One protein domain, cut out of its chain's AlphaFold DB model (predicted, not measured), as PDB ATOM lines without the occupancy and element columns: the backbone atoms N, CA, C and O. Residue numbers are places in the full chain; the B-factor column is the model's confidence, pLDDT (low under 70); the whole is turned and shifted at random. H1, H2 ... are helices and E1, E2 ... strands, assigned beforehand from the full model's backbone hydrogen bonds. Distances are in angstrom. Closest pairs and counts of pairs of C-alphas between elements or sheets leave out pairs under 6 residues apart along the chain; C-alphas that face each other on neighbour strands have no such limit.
ATOM      1  N   VAL A 184     -35.590 -38.836   2.610       68.06
ATOM      2  CA  VAL A 184     -36.026 -40.181   2.177       68.06
ATOM      3  C   VAL A 184     -36.638 -40.996   3.331       68.06
ATOM      4  O   VAL A 184     -37.491 -41.853   3.089       68.06
ATOM      5  N   ALA A 185     -36.219 -40.731   4.572       64.94
ATOM      6  CA  ALA A 185     -36.739 -41.384   5.772       64.94
ATOM      7  C   ALA A 185     -38.183 -40.969   6.105       64.94
ATOM      8  O   ALA A 185     -38.938 -41.773   6.645       64.94
ATOM      9  N   GLU A 186     -38.575 -39.747   5.743       66.38
ATOM     10  CA  GLU A 186     -39.897 -39.164   6.019       66.38
ATOM     11  C   GLU A 186     -40.911 -39.404   4.892       66.38
ATOM     12  O   GLU A 186     -42.080 -39.043   5.018       66.38
ATOM     13  N   VAL A 187     -40.492 -40.018   3.781       68.25
ATOM     14  CA  VAL A 187     -41.409 -40.351   2.687       68.25
ATOM     15  C   VAL A 187     -42.371 -41.455   3.139       68.25
ATOM     16  O   VAL A 187     -41.954 -42.561   3.491       68.25
ATOM     17  N   ASP A 188     -43.671 -41.158   3.097       69.06
ATOM     18  CA  ASP A 188     -44.750 -42.098   3.416       69.06
ATOM     19  C   ASP A 188     -45.013 -43.042   2.229       69.06
ATOM     20  O   ASP A 188     -45.695 -42.694   1.262       69.06
ATOM     21  N   TRP A 189     -44.462 -44.258   2.295       69.25
ATOM     22  CA  TRP A 189     -44.732 -45.303   1.309       69.25
ATOM     23  C   TRP A 189     -45.931 -46.151   1.752       69.25
ATOM     24  O   TRP A 189     -45.779 -47.136   2.483       69.25
ATOM     25  N   ARG A 190     -47.138 -45.799   1.293       71.88
ATOM     26  CA  ARG A 190     -48.337 -46.644   1.461       71.88
ATOM     27  C   ARG A 190     -48.531 -47.572   0.271       71.88
ATOM     28  O   ARG A 190     -48.249 -47.219  -0.873       71.88
ATOM     29  N   SER A 203     -38.538 -45.769   4.689       68.12
ATOM     30  CA  SER A 203     -37.308 -46.299   4.093       68.12
ATOM     31  C   SER A 203     -36.305 -46.668   5.189       68.12
ATOM     32  O   SER A 203     -35.860 -45.805   5.940       68.12
ATOM     33  N   ARG A 204     -35.928 -47.950   5.273       65.44
ATOM     34  CA  ARG A 204     -34.876 -48.456   6.181       65.44
ATOM     35  C   ARG A 204     -33.531 -48.670   5.490       65.44
ATOM     36  O   ARG A 204     -32.637 -49.267   6.074       65.44
ATOM     37  N   LEU A 205     -33.382 -48.213   4.244       65.81
ATOM     38  CA  LEU A 205     -32.228 -48.551   3.402       65.81
ATOM     39  C   LEU A 205     -30.877 -48.204   4.055       65.81
ATOM     40  O   LEU A 205     -29.901 -48.908   3.830       65.81
ATOM     41  N   TYR A 206     -30.842 -47.154   4.881       66.75
ATOM     42  CA  TYR A 206     -29.632 -46.665   5.549       66.75
ATOM     43  C   TYR A 206     -29.723 -46.672   7.083       66.75
ATOM     44  O   TYR A 206     -28.825 -46.152   7.738       66.75
ATOM     45  N   ASP A 207     -30.781 -47.250   7.664       68.31
ATOM     46  CA  ASP A 207     -30.912 -47.403   9.116       68.31
ATOM     47  C   ASP A 207     -31.029 -48.888   9.470       68.31
ATOM     48  O   ASP A 207     -32.092 -49.501   9.361       68.31
ATOM     49  N   ALA A 208     -29.905 -49.470   9.895       69.81
ATOM     50  CA  ALA A 208     -29.825 -50.871  10.299       69.81
ATOM     51  C   ALA A 208     -30.467 -51.142  11.676       69.81
ATOM     52  O   ALA A 208     -30.536 -52.293  12.116       69.81
ATOM     53  N   ARG A 209     -30.923 -50.108  12.396       72.38
ATOM     54  CA  ARG A 209     -31.483 -50.264  13.740       72.38
ATOM     55  C   ARG A 209     -32.877 -50.891  13.674       72.38
ATOM     56  O   ARG A 209     -33.695 -50.594  12.806       72.38
ATOM     57  N   LYS A 210     -33.188 -51.743  14.661       72.44
ATOM     58  CA  LYS A 210     -34.513 -52.388  14.794       72.44
ATOM     59  C   LYS A 210     -35.649 -51.367  14.951       72.44
ATOM     60  O   LYS A 210     -36.762 -51.615  14.484       72.44
ATOM     61  N   ARG A 211     -35.357 -50.241  15.610       76.12
ATOM     62  CA  ARG A 211     -36.242 -49.087  15.782       76.12
ATOM     63  C   ARG A 211     -35.436 -47.784  15.699       76.12
ATOM     64  O   ARG A 211     -34.255 -47.816  16.056       76.12
ATOM     65  N   PRO A 212     -36.067 -46.668  15.298       70.56
ATOM     66  CA  PRO A 212     -35.476 -45.344  15.444       70.56
ATOM     67  C   PRO A 212     -35.109 -45.077  16.906       70.56
ATOM     68  O   PRO A 212     -35.805 -45.540  17.819       70.56
ATOM     69  N   ARG A 213     -34.017 -44.340  17.100       79.38
ATOM     70  CA  ARG A 213     -33.636 -43.755  18.384       79.38
ATOM     71  C   ARG A 213     -33.735 -42.246  18.272       79.38
ATOM     72  O   ARG A 213     -33.380 -41.702  17.227       79.38
ATOM     73  N   ASP A 214     -34.213 -41.596  19.321       82.88
ATOM     74  CA  ASP A 214     -34.092 -40.144  19.421       82.88
ATOM     75  C   ASP A 214     -32.638 -39.733  19.735       82.88
ATOM     76  O   ASP A 214     -31.765 -40.577  19.955       82.88
ATOM     77  N   LEU A 215     -32.358 -38.426  19.708       83.00
ATOM     78  CA  LEU A 215     -31.013 -37.893  19.945       83.00
ATOM     79  C   LEU A 215     -30.472 -38.274  21.334       83.00
ATOM     80  O   LEU A 215     -29.291 -38.593  21.454       83.00
ATOM     81  N   SER A 216     -31.335 -38.313  22.354       86.69
ATOM     82  CA  SER A 216     -30.953 -38.680  23.722       86.69
ATOM     83  C   SER A 216     -30.594 -40.161  23.809       86.69
ATOM     84  O   SER A 216     -29.546 -40.519  24.337       86.69
ATOM     85  N   GLU A 217     -31.416 -41.032  23.225       88.12
ATOM     86  CA  GLU A 217     -31.174 -42.473  23.165       88.12
ATOM     87  C   GLU A 217     -29.911 -42.817  22.361       88.12
ATOM     88  O   GLU A 217     -29.241 -43.819  22.638       88.12
ATOM     89  N   MET A 218     -29.586 -42.028  21.333       85.94
ATOM     90  CA  MET A 218     -28.328 -42.173  20.602       85.94
ATOM     91  C   MET A 218     -27.139 -41.740  21.463       85.94
ATOM     92  O   MET A 218     -26.168 -42.491  21.547       85.94
ATOM     93  N   GLN A 219     -27.233 -40.596  22.145       89.88
ATOM     94  CA  GLN A 219     -26.163 -40.078  22.997       89.88
ATOM     95  C   GLN A 219     -25.857 -41.034  24.154       89.88
ATOM     96  O   GLN A 219     -24.702 -41.417  24.344       89.88
ATOM     97  N   ASP A 220     -26.890 -41.524  24.838       92.00
ATOM     98  CA  ASP A 220     -26.754 -42.520  25.901       92.00
ATOM     99  C   ASP A 220     -26.075 -43.797  25.402       92.00
ATOM    100  O   ASP A 220     -25.248 -44.389  26.097       92.00
ATOM    101  N   ALA A 221     -26.403 -44.247  24.189       90.12
ATOM    102  CA  ALA A 221     -25.792 -45.439  23.619       90.12
ATOM    103  C   ALA A 221     -24.305 -45.242  23.291       90.12
ATOM    104  O   ALA A 221     -23.517 -46.161  23.517       90.12
ATOM    105  N   ILE A 222     -23.921 -44.062  22.793       91.31
ATOM    106  CA  ILE A 222     -22.514 -43.716  22.548       91.31
ATOM    107  C   ILE A 222     -21.745 -43.641  23.874       91.31
ATOM    108  O   ILE A 222     -20.649 -44.189  23.984       91.31
ATOM    109  N   HIS A 223     -22.331 -43.029  24.905       93.94
ATOM    110  CA  HIS A 223     -21.700 -42.899  26.223       93.94
ATOM    111  C   HIS A 223     -21.531 -44.251  26.918       93.94
ATOM    112  O   HIS A 223     -20.482 -44.513  27.515       93.94
ATOM    113  N   ARG A 224     -22.527 -45.139  26.800       94.88
ATOM    114  CA  ARG A 224     -22.428 -46.529  27.272       94.88
ATOM    115  C   ARG A 224     -21.301 -47.271  26.563       94.88
ATOM    116  O   ARG A 224     -20.435 -47.805  27.241       94.88
ATOM    117  N   LEU A 225     -21.236 -47.196  25.230       93.12
ATOM    118  CA  LEU A 225     -20.144 -47.803  24.462       93.12
ATOM    119  C   LEU A 225     -18.771 -47.267  24.895       93.12
ATOM    120  O   LEU A 225     -17.833 -48.041  25.069       93.12
ATOM    121  N   GLY A 226     -18.645 -45.955  25.105       94.19
ATOM    122  CA  GLY A 226     -17.413 -45.352  25.617       94.19
ATOM    123  C   GLY A 226     -17.032 -45.860  27.011       94.19
ATOM    124  O   GLY A 226     -15.857 -46.077  27.292       94.19
ATOM    125  N   SER A 227     -18.018 -46.094  27.878       94.06
ATOM    126  CA  SER A 227     -17.798 -46.646  29.220       94.06
ATOM    127  C   SER A 227     -17.346 -48.106  29.167       94.06
ATOM    128  O   SER A 227     -16.362 -48.454  29.820       94.06
ATOM    129  N   ASP A 228     -17.991 -48.918  28.330       95.12
ATOM    130  CA  ASP A 228     -17.647 -50.328  28.124       95.12
ATOM    131  C   ASP A 228     -16.232 -50.476  27.547       95.12
ATOM    132  O   ASP A 228     -15.438 -51.286  28.023       95.12
ATOM    133  N   LEU A 229     -15.866 -49.644  26.565       93.44
ATOM    134  CA  LEU A 229     -14.522 -49.652  25.983       93.44
ATOM    135  C   LEU A 229     -13.452 -49.194  26.980       93.44
ATOM    136  O   LEU A 229     -12.370 -49.773  27.007       93.44
ATOM    137  N   CYS A 230     -13.747 -48.204  27.828       91.00
ATOM    138  CA  CYS A 230     -12.835 -47.804  28.902       91.00
ATOM    139  C   CYS A 230     -12.602 -48.922  29.925       91.00
ATOM    140  O   CYS A 230     -11.504 -49.010  30.470       91.00
ATOM    141  N   ALA A 231     -13.602 -49.767  30.187       91.12
ATOM    142  CA  ALA A 231     -13.445 -50.916  31.077       91.12
ATOM    143  C   ALA A 231     -12.508 -51.991  30.492       91.12
ATOM    144  O   ALA A 231     -11.876 -52.725  31.247       91.12
ATOM    145  N   LEU A 232     -12.394 -52.065  29.161       91.88
ATOM    146  CA  LEU A 232     -11.496 -52.990  28.460       91.88
ATOM    147  C   LEU A 232     -10.061 -52.456  28.323       91.88
ATOM    148  O   LEU A 232      -9.133 -53.239  28.129       91.88
ATOM    149  N   GLY A 233      -9.864 -51.141  28.421       87.12
ATOM    150  CA  GLY A 233      -8.548 -50.514  28.376       87.12
ATOM    151  C   GLY A 233      -8.623 -48.997  28.232       87.12
ATOM    152  O   GLY A 233      -9.602 -48.442  27.728       87.12
ATOM    153  N   ASP A 234      -7.567 -48.302  28.660       85.12
ATOM    154  CA  ASP A 234      -7.514 -46.853  28.495       85.12
ATOM    155  C   ASP A 234      -7.230 -46.500  27.029       85.12
ATOM    156  O   ASP A 234      -6.127 -46.709  26.525       85.12
ATOM    157  N   SER A 235      -8.240 -45.974  26.330       88.94
ATOM    158  CA  SER A 235      -8.093 -45.477  24.965       88.94
ATOM    159  C   SER A 235      -8.609 -44.037  24.848       88.94
ATOM    160  O   SER A 235      -9.692 -43.713  25.354       88.94
ATOM    161  N   PRO A 236      -7.878 -43.154  24.139       90.69
ATOM    162  CA  PRO A 236      -8.351 -41.806  23.823       90.69
ATOM    163  C   PRO A 236      -9.711 -41.806  23.112       90.69
ATOM    164  O   PRO A 236     -10.545 -40.941  23.364       90.69
ATOM    165  N   PHE A 237      -9.969 -42.823  22.284       90.62
ATOM    166  CA  PHE A 237     -11.244 -43.014  21.599       90.62
ATOM    167  C   PHE A 237     -12.405 -43.259  22.576       90.62
ATOM    168  O   PHE A 237     -13.426 -42.581  22.499       90.62
ATOM    169  N   ALA A 238     -12.244 -44.160  23.550       90.56
ATOM    170  CA  ALA A 238     -13.276 -44.419  24.558       90.56
ATOM    171  C   ALA A 238     -13.558 -43.184  25.433       90.56
ATOM    172  O   ALA A 238     -14.714 -42.882  25.739       90.56
ATOM    173  N   LYS A 239     -12.513 -42.414  25.772       90.69
ATOM    174  CA  LYS A 239     -12.658 -41.114  26.449       90.69
ATOM    175  C   LYS A 239     -13.477 -40.136  25.608       90.69
ATOM    176  O   LYS A 239     -14.400 -39.532  26.149       90.69
ATOM    177  N   HIS A 240     -13.187 -40.034  24.310       91.69
ATOM    178  CA  HIS A 240     -13.923 -39.170  23.392       91.69
ATOM    179  C   HIS A 240     -15.413 -39.532  23.348       91.69
ATOM    180  O   HIS A 240     -16.242 -38.661  23.603       91.69
ATOM    181  N   LEU A 241     -15.764 -40.812  23.160       91.19
ATOM    182  CA  LEU A 241     -17.164 -41.261  23.094       91.19
ATOM    183  C   LEU A 241     -17.994 -40.868  24.330       91.19
ATOM    184  O   LEU A 241     -19.158 -40.513  24.191       91.19
ATOM    185  N   ARG A 242     -17.411 -40.853  25.537       89.25
ATOM    186  CA  ARG A 242     -18.114 -40.414  26.765       89.25
ATOM    187  C   ARG A 242     -18.388 -38.909  26.827       89.25
ATOM    188  O   ARG A 242     -19.171 -38.462  27.656       89.25
ATOM    189  N   THR A 243     -17.715 -38.129  25.992       89.00
ATOM    190  CA  THR A 243     -17.825 -36.662  25.951       89.00
ATOM    191  C   THR A 243     -18.522 -36.148  24.697       89.00
ATOM    192  O   THR A 243     -18.885 -34.974  24.646       89.00
ATOM    193  N   VAL A 244     -18.738 -37.013  23.698       86.94
ATOM    194  CA  VAL A 244     -19.427 -36.657  22.454       86.94
ATOM    195  C   VAL A 244     -20.843 -36.183  22.762       86.94
ATOM    196  O   VAL A 244     -21.608 -36.847  23.468       86.94
ATOM    197  N   GLN A 245     -21.189 -35.033  22.192       85.12
ATOM    198  CA  GLN A 245     -22.556 -34.543  22.109       85.12
ATOM    199  C   GLN A 245     -23.077 -34.819  20.705       85.12
ATOM    200  O   GLN A 245     -22.460 -34.419  19.718       85.12
ATOM    201  N   ILE A 246     -24.218 -35.496  20.618       79.44
ATOM    202  CA  ILE A 246     -24.880 -35.723  19.340       79.44
ATOM    203  C   ILE A 246     -25.729 -34.498  19.016       79.44
ATOM    204  O   ILE A 246     -26.777 -34.270  19.619       79.44
ATOM    205  N   LEU A 247     -25.277 -33.706  18.047       75.50
ATOM    206  CA  LEU A 247     -26.040 -32.584  17.515       75.50
ATOM    207  C   LEU A 247     -26.813 -33.059  16.284       75.50
ATOM    208  O   LEU A 247     -26.220 -33.578  15.346       75.50
ATOM    209  N   GLY A 248     -28.135 -32.906  16.271       69.44
ATOM    210  CA  GLY A 248     -28.940 -33.267  15.106       69.44
ATOM    211  C   GLY A 248     -28.703 -32.297  13.945       69.44
ATOM    212  O   GLY A 248     -28.918 -31.097  14.083       69.44
ATOM    213  N   THR A 249     -28.301 -32.813  12.788       64.81
ATOM    214  CA  THR A 249     -28.247 -32.085  11.515       64.81
ATOM    215  C   THR A 249     -29.218 -32.694  10.524       64.81
ATOM    216  O   THR A 249     -29.264 -33.909  10.333       64.81
ATOM    217  N   GLU A 250     -30.012 -31.855   9.867       62.84
ATOM    218  CA  GLU A 250     -30.903 -32.325   8.815       62.84
ATOM    219  C   GLU A 250     -30.096 -32.750   7.584       62.84
ATOM    220  O   GLU A 250     -29.348 -31.970   6.993       62.84
ATOM    221  N   SER A 251     -30.256 -34.009   7.173       66.62
ATOM    222  CA  SER A 251     -29.654 -34.539   5.954       66.62
ATOM    223  C   SER A 251     -30.721 -35.027   4.976       66.62
ATOM    224  O   SER A 251     -31.864 -35.309   5.332       66.62
ATOM    225  N   LYS A 252     -30.307 -35.264   3.725       59.84
ATOM    226  CA  LYS A 252     -31.159 -35.865   2.677       59.84
ATOM    227  C   LYS A 252     -31.736 -37.241   3.056       59.84
ATOM    228  O   LYS A 252     -32.675 -37.707   2.413       59.84
ATOM    229  N   PHE A 253     -31.178 -37.889   4.079       61.19
ATOM    230  CA  PHE A 253     -31.584 -39.207   4.569       61.19
ATOM    231  C   PHE A 253     -32.248 -39.164   5.958       61.19
ATOM    232  O   PHE A 253     -32.508 -40.227   6.509       61.19
ATOM    233  N   GLY A 254     -32.518 -37.976   6.511       63.12
ATOM    234  CA  GLY A 254     -33.051 -37.769   7.864       63.12
ATOM    235  C   GLY A 254     -32.051 -37.048   8.774       63.12
ATOM    236  O   GLY A 254     -30.984 -36.635   8.311       63.12
ATOM    237  N   ILE A 255     -32.383 -36.894  10.058       62.59
ATOM    238  CA  ILE A 255     -31.488 -36.289  11.058       62.59
ATOM    239  C   ILE A 255     -30.258 -37.189  11.244       62.59
ATOM    240  O   ILE A 255     -30.392 -38.384  11.506       62.59
ATOM    241  N   LYS A 256     -29.067 -36.616  11.082       57.12
ATOM    242  CA  LYS A 256     -27.771 -37.259  11.317       57.12
ATOM    243  C   LYS A 256     -27.000 -36.502  12.383       57.12
ATOM    244  O   LYS A 256     -27.207 -35.305  12.556       57.12
ATOM    245  N   ASP A 257     -26.080 -37.183  13.044       48.91
ATOM    246  CA  ASP A 257     -25.137 -36.552  13.960       48.91
ATOM    247  C   ASP A 257     -24.284 -35.550  13.165       48.91
ATOM    248  O   ASP A 257     -23.773 -35.875  12.089       48.91
ATOM    249  N   ALA A 258     -24.191 -34.312  13.646       44.34
ATOM    250  CA  ALA A 258     -23.332 -33.296  13.062       44.34
ATOM    251  C   ALA A 258     -21.888 -33.787  13.155       44.34
ATOM    252  O   ALA A 258     -21.387 -34.013  14.258       44.34
ATOM    253  N   GLU A 259     -21.202 -33.926  12.022       43.88
ATOM    254  CA  GLU A 259     -19.747 -34.028  12.055       43.88
ATOM    255  C   GLU A 259     -19.212 -32.750  12.708       43.88
ATOM    256  O   GLU A 259     -19.397 -31.640  12.200       43.88
ATOM    257  N   SER A 260     -18.588 -32.908  13.876       42.75
ATOM    258  CA  SER A 260     -17.751 -31.857  14.440       42.75
ATOM    259  C   SER A 260     -16.581 -31.664  13.479       42.75
ATOM    260  O   SER A 260     -15.768 -32.561  13.287       42.75
ATOM    261  N   GLY A 261     -16.574 -30.525  12.785       33.91
ATOM    262  CA  GLY A 261     -15.482 -30.157  11.899       33.91
ATOM    263  C   GLY A 261     -14.185 -30.063  12.694       33.91
ATOM    264  O   GLY A 261     -14.138 -29.366  13.711       33.91
ATOM    265  N   ASP A 262     -13.167 -30.771  12.210       37.03
ATOM    266  CA  ASP A 262     -11.779 -30.666  12.654       37.03
ATOM    267  C   ASP A 262     -11.358 -29.189  12.759       37.03
ATOM    268  O   ASP A 262     -11.594 -28.388  11.844       37.03
ATOM    269  N   ARG A 263     -10.729 -28.849  13.885       33.62
ATOM    270  CA  ARG A 263      -9.895 -27.656  14.058       33.62
ATOM    271  C   ARG A 263      -8.459 -28.094  14.256       33.62
ATOM    272  O   ARG A 263      -8.257 -28.997  15.097       33.62
TER     273      ARG A 263
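AT A GLANCE: This is residues 184 to 190 and 203 to 263 of the 263 residues of the protein "uncharacterized protein LOC115321440" of Ixodes scapularis (UniProt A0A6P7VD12). A long helix, H1, has short H2 folded back on its residues 222 to 230, and a small strand hairpin, E1 and E2, near its first end. The 68 printed residues hold two named helices, then two antiparallel strands, a mixed class with under half of the residues in named elements. The whole is loose, radius of gyration of the C-alphas 14.6 A, spanning 49 by 31 by 18 A.

IN THESE COORDINATES: Start at Val 184; residues 203 to 214 have no named element. Find C-alpha 215 at (-31.013, -37.893, 19.945); H1, residues 215 to 232, runs 26.1 A. Next come H2, 236 to 241, E1, 248 to 251, and E2, 254 to 257, ending at (-25.137, -36.552, 13.960).

HOW THE PARTS SIT: H1 and H2, a helical hairpin, touch at C-alphas 226 and 238, the closest, 4.4 A, at a shallow tilt of 27 degrees, opposite ways. In both, every O i to N i+4 pair is within hydrogen-bond range. Between E1 and E2, N 249 and O 256 are 2.7 A apart, within that range. The closest C-alphas of H1 and E1, Leu 215 and Gly 248, are 7.0 A apart.

THE WHOLE: Residues 191 to 202 are cut out, leaving 11.3 A between C-alphas 190 and 203. No link is long. pLDDT is under 70 at 184 to 189, 203 to 208 and 248 to 263.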